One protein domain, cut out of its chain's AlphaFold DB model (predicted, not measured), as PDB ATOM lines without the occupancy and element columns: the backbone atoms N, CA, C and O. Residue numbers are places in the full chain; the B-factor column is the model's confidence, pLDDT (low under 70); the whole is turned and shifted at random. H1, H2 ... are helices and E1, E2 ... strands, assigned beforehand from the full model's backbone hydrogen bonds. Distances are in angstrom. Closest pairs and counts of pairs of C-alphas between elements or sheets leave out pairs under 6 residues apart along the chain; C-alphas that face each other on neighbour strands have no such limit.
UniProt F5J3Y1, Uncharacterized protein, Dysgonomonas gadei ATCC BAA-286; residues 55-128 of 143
ATOM      1  N   PHE A  55     -34.811 114.276 -87.541       92.06
ATOM      2  CA  PHE A  55     -34.569 113.230 -86.560       92.06
ATOM      3  C   PHE A  55     -33.275 112.472 -86.889       92.06
ATOM      4  O   PHE A  55     -33.056 112.112 -88.047       92.06
ATOM      5  N   ILE A  56     -32.452 112.193 -85.879       93.62
ATOM      6  CA  ILE A  56     -31.219 111.407 -86.019       93.62
ATOM      7  C   ILE A  56     -31.358 110.068 -85.296       93.62
ATOM      8  O   ILE A  56     -31.205 109.015 -85.907       93.62
ATOM      9  N   SER A  57     -31.622 110.100 -83.990       93.19
ATOM     10  CA  SER A  57     -31.633 108.900 -83.150       93.19
ATOM     11  C   SER A  57     -32.415 109.121 -81.862       93.19
ATOM     12  O   SER A  57     -32.516 110.251 -81.386       93.19
ATOM     13  N   THR A  58     -32.865 108.029 -81.247       93.00
ATOM     14  CA  THR A  58     -33.452 108.024 -79.901       93.00
ATOM     15  C   THR A  58     -32.548 107.248 -78.945       93.00
ATOM     16  O   THR A  58     -32.072 106.163 -79.275       93.00
ATOM     17  N   CYS A  59     -32.334 107.799 -77.752       91.94
ATOM     18  CA  CYS A  59     -31.696 107.139 -76.620       91.94
ATOM     19  C   CYS A  59     -32.736 106.966 -75.511       91.94
ATOM     20  O   CYS A  59     -33.202 107.950 -74.941       91.94
ATOM     21  N   GLU A  60     -33.116 105.727 -75.217       92.69
ATOM     22  CA  GLU A  60     -34.107 105.400 -74.186       92.69
ATOM     23  C   GLU A  60     -33.435 104.909 -72.903       92.69
ATOM     24  O   GLU A  60     -32.311 104.406 -72.935       92.69
ATOM     25  N   ASN A  61     -34.152 104.993 -71.779       92.62
ATOM     26  CA  ASN A  61     -33.668 104.565 -70.464       92.62
ATOM     27  C   ASN A  61     -32.342 105.241 -70.088       92.62
ATOM     28  O   ASN A  61     -31.370 104.590 -69.695       92.62
ATOM     29  N   VAL A  62     -32.305 106.564 -70.222       94.44
ATOM     30  CA  VAL A  62     -31.143 107.383 -69.884       94.44
ATOM     31  C   VAL A  62     -31.389 108.220 -68.632       94.44
ATOM     32  O   VAL A  62     -32.524 108.559 -68.302       94.44
ATOM     33  N   ARG A  63     -30.307 108.573 -67.934       95.12
ATOM     34  CA  ARG A  63     -30.287 109.671 -66.964       95.12
ATOM     35  C   ARG A  63     -29.802 110.922 -67.671       95.12
ATOM     36  O   ARG A  63     -28.752 110.891 -68.308       95.12
ATOM     37  N   ILE A  64     -30.562 111.998 -67.531       96.12
ATOM     38  CA  ILE A  64     -30.254 113.300 -68.116       96.12
ATOM     39  C   ILE A  64     -29.864 114.226 -66.970       96.12
ATOM     40  O   ILE A  64     -30.612 114.344 -66.001       96.12
ATOM     41  N   TYR A  65     -28.709 114.872 -67.063       95.56
ATOM     42  CA  TYR A  65     -28.290 115.913 -66.133       95.56
ATOM     43  C   TYR A  65     -28.210 117.238 -66.878       95.56
ATOM     44  O   TYR A  65     -27.605 117.315 -67.941       95.56
ATOM     45  N   GLU A  66     -28.812 118.274 -66.305       94.81
ATOM     46  CA  GLU A  66     -28.743 119.647 -66.799       94.81
ATOM     47  C   GLU A  66     -28.003 120.483 -65.756       94.81
ATOM     48  O   GLU A  66     -28.442 120.579 -64.606       94.81
ATOM     49  N   ASN A  67     -26.864 121.070 -66.128       94.38
ATOM     50  CA  ASN A  67     -25.971 121.793 -65.215       94.38
ATOM     51  C   ASN A  67     -25.618 120.961 -63.963       94.38
ATOM     52  O   ASN A  67     -25.730 121.431 -62.827       94.38
ATOM     53  N   GLY A  68     -25.296 119.679 -64.165       92.75
ATOM     54  CA  GLY A  68     -24.983 118.725 -63.095       92.75
ATOM     55  C   GLY A  68     -26.177 118.279 -62.237       92.75
ATOM     56  O   GLY A  68     -26.007 117.469 -61.325       92.75
ATOM     57  N   LYS A  69     -27.402 118.757 -62.501       95.44
ATOM     58  CA  LYS A  69     -28.609 118.360 -61.759       95.44
ATOM     59  C   LYS A  69     -29.394 117.307 -62.527       95.44
ATOM     60  O   LYS A  69     -29.744 117.513 -63.683       95.44
ATOM     61  N   LEU A  70     -29.718 116.200 -61.858       95.38
ATOM     62  CA  LEU A  70     -30.513 115.121 -62.446       95.38
ATOM     63  C   LEU A  70     -31.919 115.618 -62.806       95.38
ATOM     64  O   LEU A  70     -32.691 116.008 -61.926       95.38
ATOM     65  N   ASN A  71     -32.272 115.518 -64.084       93.25
ATOM     66  CA  ASN A  71     -33.634 115.664 -64.561       93.25
ATOM     67  C   ASN A  71     -34.410 114.380 -64.229       93.25
ATOM     68  O   ASN A  71     -34.082 113.292 -64.700       93.25
ATOM     69  N   LYS A  72     -35.423 114.505 -63.368       93.31
ATOM     70  CA  LYS A  72     -36.266 113.383 -62.919       93.31
ATOM     71  C   LYS A  72     -37.526 113.198 -63.767       93.31
ATOM     72  O   LYS A  72     -38.270 112.255 -63.533       93.31
ATOM     73  N   THR A  73     -37.782 114.116 -64.694       94.56
ATOM     74  CA  THR A  73     -39.013 114.167 -65.487       94.56
ATOM     75  C   THR A  73     -38.898 113.334 -66.754       94.56
ATOM     76  O   THR A  73     -39.885 112.759 -67.187       94.56
ATOM     77  N   TYR A  74     -37.710 113.280 -67.355       95.06
ATOM     78  CA  TYR A  74     -37.498 112.662 -68.659       95.06
ATOM     79  C   TYR A  74     -36.435 111.567 -68.596       95.06
ATOM     80  O   TYR A  74     -35.440 111.685 -67.882       95.06
ATOM     81  N   ASN A  75     -36.639 110.509 -69.375       94.06
ATOM     82  CA  ASN A  75     -35.763 109.335 -69.438       94.06
ATOM     83  C   ASN A  75     -35.471 108.880 -70.879       94.06
ATOM     84  O   ASN A  75     -34.798 107.867 -71.084       94.06
ATOM     85  N   ILE A  76     -35.982 109.610 -71.871       93.88
ATOM     86  CA  ILE A  76     -35.755 109.391 -73.296       93.88
ATOM     87  C   ILE A  76     -35.231 110.694 -73.902       93.88
ATOM     88  O   ILE A  76     -35.726 111.777 -73.589       93.88
ATOM     89  N   VAL A  77     -34.247 110.597 -74.792       94.44
ATOM     90  CA  VAL A  77     -33.706 111.736 -75.542       94.44
ATOM     91  C   VAL A  77     -33.771 111.442 -77.029       94.44
ATOM     92  O   VAL A  77     -33.200 110.456 -77.489       94.44
ATOM     93  N   ASP A  78     -34.397 112.330 -77.795       93.81
ATOM     94  CA  ASP A  78     -34.258 112.333 -79.249       93.81
ATOM     95  C   ASP A  78     -33.243 113.373 -79.690       93.81
ATOM     96  O   ASP A  78     -33.309 114.535 -79.284       93.81
ATOM     97  N   LYS A  79     -32.347 112.967 -80.583       93.88
ATOM     98  CA  LYS A  79     -31.391 113.855 -81.236       93.88
ATOM     99  C   LYS A  79     -31.950 114.330 -82.568       93.88
ATOM    100  O   LYS A  79     -32.337 113.515 -83.405       93.88
ATOM    101  N   CYS A  80     -31.972 115.643 -82.764       92.81
ATOM    102  CA  CYS A  80     -32.479 116.317 -83.954       92.81
ATOM    103  C   CYS A  80     -31.477 117.393 -84.398       92.81
ATOM    104  O   CYS A  80     -31.554 118.550 -83.975       92.81
ATOM    105  N   GLY A  81     -30.502 117.025 -85.231       90.75
ATOM    106  CA  GLY A  81     -29.375 117.913 -85.534       90.75
ATOM    107  C   GLY A  81     -28.600 118.287 -84.256       90.75
ATOM    108  O   GLY A  81     -28.315 117.399 -83.459       90.75
ATOM    109  N   PRO A  82     -28.280 119.576 -84.030       92.75
ATOM    110  CA  PRO A  82     -27.594 120.044 -82.821       92.75
ATOM    111  C   PRO A  82     -28.541 120.262 -81.627       92.75
ATOM    112  O   PRO A  82     -28.195 120.968 -80.679       92.75
ATOM    113  N   TYR A  83     -29.769 119.747 -81.697       94.94
ATOM    114  CA  TYR A  83     -30.787 119.914 -80.670       94.94
ATOM    115  C   TYR A  83     -31.256 118.563 -80.139       94.94
ATOM    116  O   TYR A  83     -31.207 117.538 -80.820       94.94
ATOM    117  N   LEU A  84     -31.767 118.605 -78.919       94.38
ATOM    118  CA  LEU A  84     -32.281 117.494 -78.149       94.38
ATOM    119  C   LEU A  84     -33.743 117.767 -77.791       94.38
ATOM    120  O   LEU A  84     -34.127 118.907 -77.509       94.38
ATOM    121  N   ILE A  85     -34.555 116.716 -77.779       93.75
ATOM    122  CA  ILE A  85     -35.884 116.724 -77.168       93.75
ATOM    123  C   ILE A  85     -35.871 115.687 -76.057       93.75
ATOM    124  O   ILE A  85     -35.602 114.513 -76.307       93.75
ATOM    125  N   PHE A  86     -36.168 116.116 -74.836       94.44
ATOM    126  CA  PHE A  86     -36.329 115.211 -73.709       94.44
ATOM    127  C   PHE A  86     -37.774 114.744 -73.651       94.44
ATOM    128  O   PHE A  86     -38.703 115.537 -73.823       94.44
ATOM    129  N   ARG A  87     -37.969 113.449 -73.436       92.69
ATOM    130  CA  ARG A  87     -39.281 112.815 -73.381       92.69
ATOM    131  C   ARG A  87     -39.391 111.857 -72.211       92.69
ATOM    132  O   ARG A  87     -38.407 111.296 -71.737       92.69
ATOM    133  N   ASP A  88     -40.630 111.668 -71.798       91.12
ATOM    134  CA  ASP A  88     -41.086 110.551 -70.983       91.12
ATOM    135  C   ASP A  88     -42.466 110.186 -71.507       91.12
ATOM    136  O   ASP A  88     -43.303 111.074 -71.580       91.12
ATOM    137  N   SER A  89     -42.670 108.927 -71.897       81.00
ATOM    138  CA  SER A  89     -43.937 108.340 -72.366       81.00
ATOM    139  C   SER A  89     -44.804 109.270 -73.245       81.00
ATOM    140  O   SER A  89     -44.688 109.230 -74.473       81.00
ATOM    141  N   ASP A  90     -45.610 110.142 -72.630       81.75
ATOM    142  CA  ASP A  90     -46.553 111.064 -73.281       81.75
ATOM    143  C   ASP A  90     -46.107 112.541 -73.318       81.75
ATOM    144  O   ASP A  90     -46.691 113.362 -74.028       81.75
ATOM    145  N   ASN A  91     -45.067 112.904 -72.571       86.94
ATOM    146  CA  ASN A  91     -44.573 114.264 -72.416       86.94
ATOM    147  C   ASN A  91     -43.285 114.511 -73.202       86.94
ATOM    148  O   ASN A  91     -42.446 113.629 -73.397       86.94
ATOM    149  N   CYS A  92     -43.110 115.758 -73.640       89.62
ATOM    150  CA  CYS A  92     -41.894 116.223 -74.304       89.62
ATOM    151  C   CYS A  92     -41.513 117.624 -73.818       89.62
ATOM    152  O   CYS A  92     -42.390 118.473 -73.607       89.62
ATOM    153  N   SER A  93     -40.215 117.885 -73.709       90.62
ATOM    154  CA  SER A  93     -39.665 119.212 -73.459       90.62
ATOM    155  C   SER A  93     -39.778 120.114 -74.693       90.62
ATOM    156  O   SER A  93     -40.145 119.689 -75.794       90.62
ATOM    157  N   TYR A  94     -39.426 121.388 -74.520       90.12
ATOM    158  CA  TYR A  94     -39.010 122.212 -75.652       90.12
ATOM    159  C   TYR A  94     -37.660 121.726 -76.196       90.12
ATOM    160  O   TYR A  94     -36.936 120.997 -75.518       90.12
ATOM    161  N   SER A  95     -37.330 122.132 -77.422       91.56
ATOM    162  CA  SER A  95     -36.018 121.886 -78.018       91.56
ATOM    163  C   SER A  95     -34.913 122.486 -77.147       91.56
ATOM    164  O   SER A  95     -34.936 123.691 -76.876       91.56
ATOM    165  N   VAL A  96     -33.929 121.679 -76.776       92.88
ATOM    166  CA  VAL A  96     -32.740 122.112 -76.038       92.88
ATOM    167  C   VAL A  96     -31.540 122.000 -76.966       92.88
ATOM    168  O   VAL A  96     -31.414 121.020 -77.689       92.88
ATOM    169  N   LYS A  97     -30.668 123.007 -77.015       93.56
ATOM    170  CA  LYS A  97     -29.449 122.913 -77.829       93.56
ATOM    171  C   LYS A  97     -28.449 122.005 -77.117       93.56
ATOM    172  O   LYS A  97     -28.185 122.225 -75.942       93.56
ATOM    173  N   GLU A  98     -27.890 121.025 -77.820       91.56
ATOM    174  CA  GLU A  98     -26.830 120.177 -77.268       91.56
ATOM    175  C   GLU A  98     -25.600 121.049 -76.968       91.56
ATOM    176  O   GLU A  98     -25.119 121.796 -77.828       91.56
ATOM    177  N   ASN A  99     -25.133 121.007 -75.721       92.94
ATOM    178  CA  ASN A  99     -23.969 121.743 -75.239       92.94
ATOM    179  C   ASN A  99     -23.286 120.965 -74.095       92.94
ATOM    180  O   ASN A  99     -23.725 119.875 -73.735       92.94
ATOM    181  N   GLY A 100     -22.205 121.519 -73.538       90.12
ATOM    182  CA  GLY A 100     -21.449 120.884 -72.451       90.12
ATOM    183  C   GLY A 100     -22.167 120.835 -71.098       90.12
ATOM    184  O   GLY A 100     -21.681 120.162 -70.199       90.12
ATOM    185  N   ASP A 101     -23.310 121.508 -70.952       94.00
ATOM    186  CA  ASP A 101     -24.074 121.542 -69.699       94.00
ATOM    187  C   ASP A 101     -25.071 120.378 -69.592       94.00
ATOM    188  O   ASP A 101     -25.732 120.216 -68.563       94.00
ATOM    189  N   ILE A 102     -25.217 119.595 -70.665       95.38
ATOM    190  CA  ILE A 102     -26.146 118.472 -70.758       95.38
ATOM    191  C   ILE A 102     -25.346 117.177 -70.795       95.38
ATOM    192  O   ILE A 102     -24.615 116.908 -71.747       95.38
ATOM    193  N   GLU A 103     -25.550 116.332 -69.792       95.12
ATOM    194  CA  GLU A 103     -24.941 115.006 -69.731       95.12
ATOM    195  C   GLU A 103     -26.019 113.926 -69.843       95.12
ATOM    196  O   GLU A 103     -27.046 113.974 -69.164       95.12
ATOM    197  N   ILE A 104     -25.789 112.931 -70.702       94.62
ATOM    198  CA  ILE A 104     -26.733 111.839 -70.955       94.62
ATOM    199  C   ILE A 104     -26.019 110.513 -70.712       94.62
ATOM    200  O   ILE A 104     -25.081 110.164 -71.429       94.62
ATOM    201  N   TYR A 105     -26.498 109.749 -69.733       92.69
ATOM    202  CA  TYR A 105     -25.932 108.452 -69.374       92.69
ATOM    203  C   TYR A 105     -26.943 107.335 -69.587       92.69
ATOM    204  O   TYR A 105     -28.034 107.353 -69.018       92.69
ATOM    205  N   ASN A 106     -26.553 106.311 -70.344       90.00
ATOM    206  CA  ASN A 106     -27.349 105.095 -70.471       90.00
ATOM    207  C   ASN A 106     -27.437 104.376 -69.123       90.00
ATOM    208  O   ASN A 106     -26.415 104.101 -68.487       90.00
ATOM    209  N   ILE A 107     -28.649 104.008 -68.710       84.88
ATOM    210  CA  ILE A 107     -28.849 103.156 -67.540       84.88
ATOM    211  C   ILE A 107     -28.545 101.720 -67.974       84.88
ATOM    212  O   ILE A 107     -29.413 100.994 -68.456       84.88
ATOM    213  N   LYS A 108     -27.285 101.294 -67.825       72.38
ATOM    214  CA  LYS A 108     -26.938  99.875 -67.951       72.38
ATOM    215  C   LYS A 108     -27.560  99.126 -66.772       72.38
ATOM    216  O   LYS A 108     -27.189  99.359 -65.625       72.38
ATOM    217  N   LYS A 109     -28.508  98.228 -67.047       60.69
ATOM    218  CA  LYS A 109     -29.024  97.269 -66.059       60.69
ATOM    219  C   LYS A 109     -28.060  96.087 -65.942       60.69
ATOM    220  O   LYS A 109     -28.417  94.977 -66.312       60.69
ATOM    221  N   ASP A 110     -26.848  96.312 -65.446       61.34
ATOM    222  CA  ASP A 110     -25.963  95.198 -65.076       61.34
ATOM    223  C   ASP A 110     -26.213  94.820 -63.611       61.34
ATOM    224  O   ASP A 110     -25.423  95.091 -62.706       61.34
ATOM    225  N   ILE A 111     -27.411  94.276 -63.372       60.59
ATOM    226  CA  ILE A 111     -27.931  93.973 -62.030       60.59
ATOM    227  C   ILE A 111     -27.022  92.953 -61.330       60.59
ATOM    228  O   ILE A 111     -26.684  93.139 -60.168       60.59
ATOM    229  N   VAL A 112     -26.525  91.953 -62.064       65.75
ATOM    230  CA  VAL A 112     -25.684  90.871 -61.522       65.75
ATOM    231  C   VAL A 112     -24.323  91.386 -61.039       65.75
ATOM    232  O   VAL A 112     -23.827  90.977 -59.986       65.75
ATOM    233  N   GLN A 113     -23.709  92.309 -61.787       66.81
ATOM    234  CA  GLN A 113     -22.429  92.894 -61.391       66.81
ATOM    235  C   GLN A 113     -22.605  93.847 -60.204       66.81
ATOM    236  O   GLN A 113     -21.783  93.838 -59.289       66.81
ATOM    237  N   ALA A 114     -23.690  94.627 -60.185       69.81
ATOM    238  CA  ALA A 114     -24.016  95.489 -59.055       69.81
ATOM    239  C   ALA A 114     -24.276  94.679 -57.773       69.81
ATOM    240  O   ALA A 114     -23.746  95.031 -56.721       69.81
ATOM    241  N   GLU A 115     -25.019  93.571 -57.862       76.75
ATOM    242  CA  GLU A 115     -25.245  92.640 -56.749       76.75
ATOM    243  C   GLU A 115     -23.929  92.053 -56.234       76.75
ATOM    244  O   GLU A 115     -23.652  92.140 -55.041       76.75
ATOM    245  N   SER A 116     -23.061  91.572 -57.131       76.81
ATOM    246  CA  SER A 116     -21.755  91.009 -56.757       76.81
ATOM    247  C   SER A 116     -20.846  92.028 -56.054       76.81
ATOM    248  O   SER A 116     -20.156  91.688 -55.094       76.81
ATOM    249  N   VAL A 117     -20.846  93.288 -56.504       79.75
ATOM    250  CA  VAL A 117     -20.079  94.373 -55.870       79.75
ATOM    251  C   VAL A 117     -20.655  94.716 -54.495       79.75
ATOM    252  O   VAL A 117     -19.904  94.834 -53.529       79.75
ATOM    253  N   ILE A 118     -21.978  94.846 -54.386       80.62
ATOM    254  CA  ILE A 118     -22.654  95.112 -53.110       80.62
ATOM    255  C   ILE A 118     -22.380  93.980 -52.115       80.62
ATOM    256  O   ILE A 118     -22.066  94.249 -50.957       80.62
ATOM    257  N   ASP A 119     -22.470  92.729 -52.551       82.88
ATOM    258  CA  ASP A 119     -22.238  91.573 -51.693       82.88
ATOM    259  C   ASP A 119     -20.774  91.475 -51.266       82.88
ATOM    260  O   ASP A 119     -20.511  91.243 -50.088       82.88
ATOM    261  N   TYR A 120     -19.819  91.788 -52.146       82.25
ATOM    262  CA  TYR A 120     -18.419  91.949 -51.753       82.25
ATOM    263  C   TYR A 120     -18.256  92.978 -50.621       82.25
ATOM    264  O   TYR A 120     -17.653  92.666 -49.593       82.25
ATOM    265  N   PHE A 121     -18.841  94.175 -50.753       81.38
ATOM    266  CA  PHE A 121     -18.755  95.204 -49.710       81.38
ATOM    267  C   PHE A 121     -19.477  94.817 -48.412       81.38
ATOM    268  O   PHE A 121     -19.011  95.186 -47.336       81.38
ATOM    269  N   LYS A 122     -20.569  94.043 -48.476       80.25
ATOM    270  CA  LYS A 122     -21.241  93.487 -47.286       80.25
ATOM    271  C   LYS A 122     -20.412  92.419 -46.573       80.25
ATOM    272  O   LYS A 122     -20.581  92.234 -45.371       80.25
ATOM    273  N   GLU A 123     -19.559  91.692 -47.290       81.94
ATOM    274  CA  GLU A 123     -18.713  90.640 -46.716       81.94
ATOM    275  C   GLU A 123     -17.465  91.191 -46.011       81.94
ATOM    276  O   GLU A 123     -16.966  90.551 -45.085       81.94
ATOM    277  N   ILE A 124     -16.988  92.388 -46.376       73.94
ATOM    278  CA  ILE A 124     -15.858  93.057 -45.703       73.94
ATOM    279  C   ILE A 124     -16.079  93.163 -44.179       73.94
ATOM    280  O   ILE A 124     -15.269  92.605 -43.437       73.94
ATOM    281  N   PRO A 125     -17.174  93.766 -43.672       67.88
ATOM    282  CA  PRO A 125     -17.398  93.893 -42.232       67.88
ATOM    283  C   PRO A 125     -17.709  92.565 -41.522       67.88
ATOM    284  O   PRO A 125     -17.668  92.517 -40.299       67.88
ATOM    285  N   LYS A 126     -18.011  91.478 -42.249       70.19
ATOM    286  CA  LYS A 126     -18.245  90.147 -41.654       70.19
ATOM    287  C   LYS A 126     -16.956  89.355 -41.436       70.19
ATOM    288  O   LYS A 126     -16.939  88.438 -40.619       70.19
ATOM    289  N   ARG A 127     -15.895  89.667 -42.190       63.56
ATOM    290  CA  ARG A 127     -14.606  88.953 -42.134       63.56
ATOM    291  C   ARG A 127     -13.600  89.592 -41.185       63.56
ATOM    292  O   ARG A 127     -12.713  88.901 -40.694       63.56
ATOM    293  N   THR A 128     -13.738  90.881 -40.912       54.94
ATOM    294  CA  THR A 128     -12.948  91.588 -39.905       54.94
ATOM    295  C   THR A 128     -13.817  91.825 -38.685       54.94
ATOM    296  O   THR A 128     -14.756  92.616 -38.747       54.94
TER     297      THR A 128
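This is residues 55 to 128 of the 143 residues of an uncharacterized protein of Dysgonomonas gadei ATCC BAA-286 (UniProt F5J3Y1). A compact body of two small three-stranded sheets, E1-E4-E5 and E3-E2-E6, meets near Val 62 and Ile 76, and from it residues 110 to 128, with H1, stick out as one long arm. Residues 89 to 101 link the sheets; 96 to 97 pair with residues 83 to 84 of E5. The printed part has 74 residues, in the order E1 E2 E3 E4 E5 E6 H1; both sheets are antiparallel and the class is mixed. It is only just extended, close to loose, with a radius of gyration of the C-alphas of 17.1 A and spans of 54 by 22 by 19 A.

Start at E4, residues 76 to 80, the inner strand between E1, residues 55 to 60, and E5, residues 83 to 88. Look for N 56 and O 79, 2.8 A, and N 78 and O 85, 2.9 A; E4 and E5 form a hairpin. In the other sheet E2, residues 62 to 66, is the inner strand between E3, residues 69 to 71, and E6, residues 102 to 106. There N 71 and O 64 are 2.8 A apart, and N 63 and O 105 2.8 A; E2 and E3 form a hairpin. The closest C-alphas of E2 and E4, Val 62 and Ile 76, are 6.1 A apart. H1, residues 111 to 127, is on neither sheet; 11 of its 13 O i to N i+4 pairs are within hydrogen-bond range.

Find C-alpha 55 at (-34.569, 113.230, -86.560), where E1 begins its 14.7 A. E5 measures 17.0 A, E6 13.4 A, E4 13.1 A, E2 12.9 A and E3 6.4 A. H1 runs 24.5 A to C-alpha 127 at (-14.606, 88.953, -42.134).

The C-alphas farthest apart, of Phe 55 and Thr 128, are 55.8 A apart. The printed part has no cut, and E5 to E6 is the long link. Confidence is under 70 at residues 109 to 114, 125 and 127 to 128.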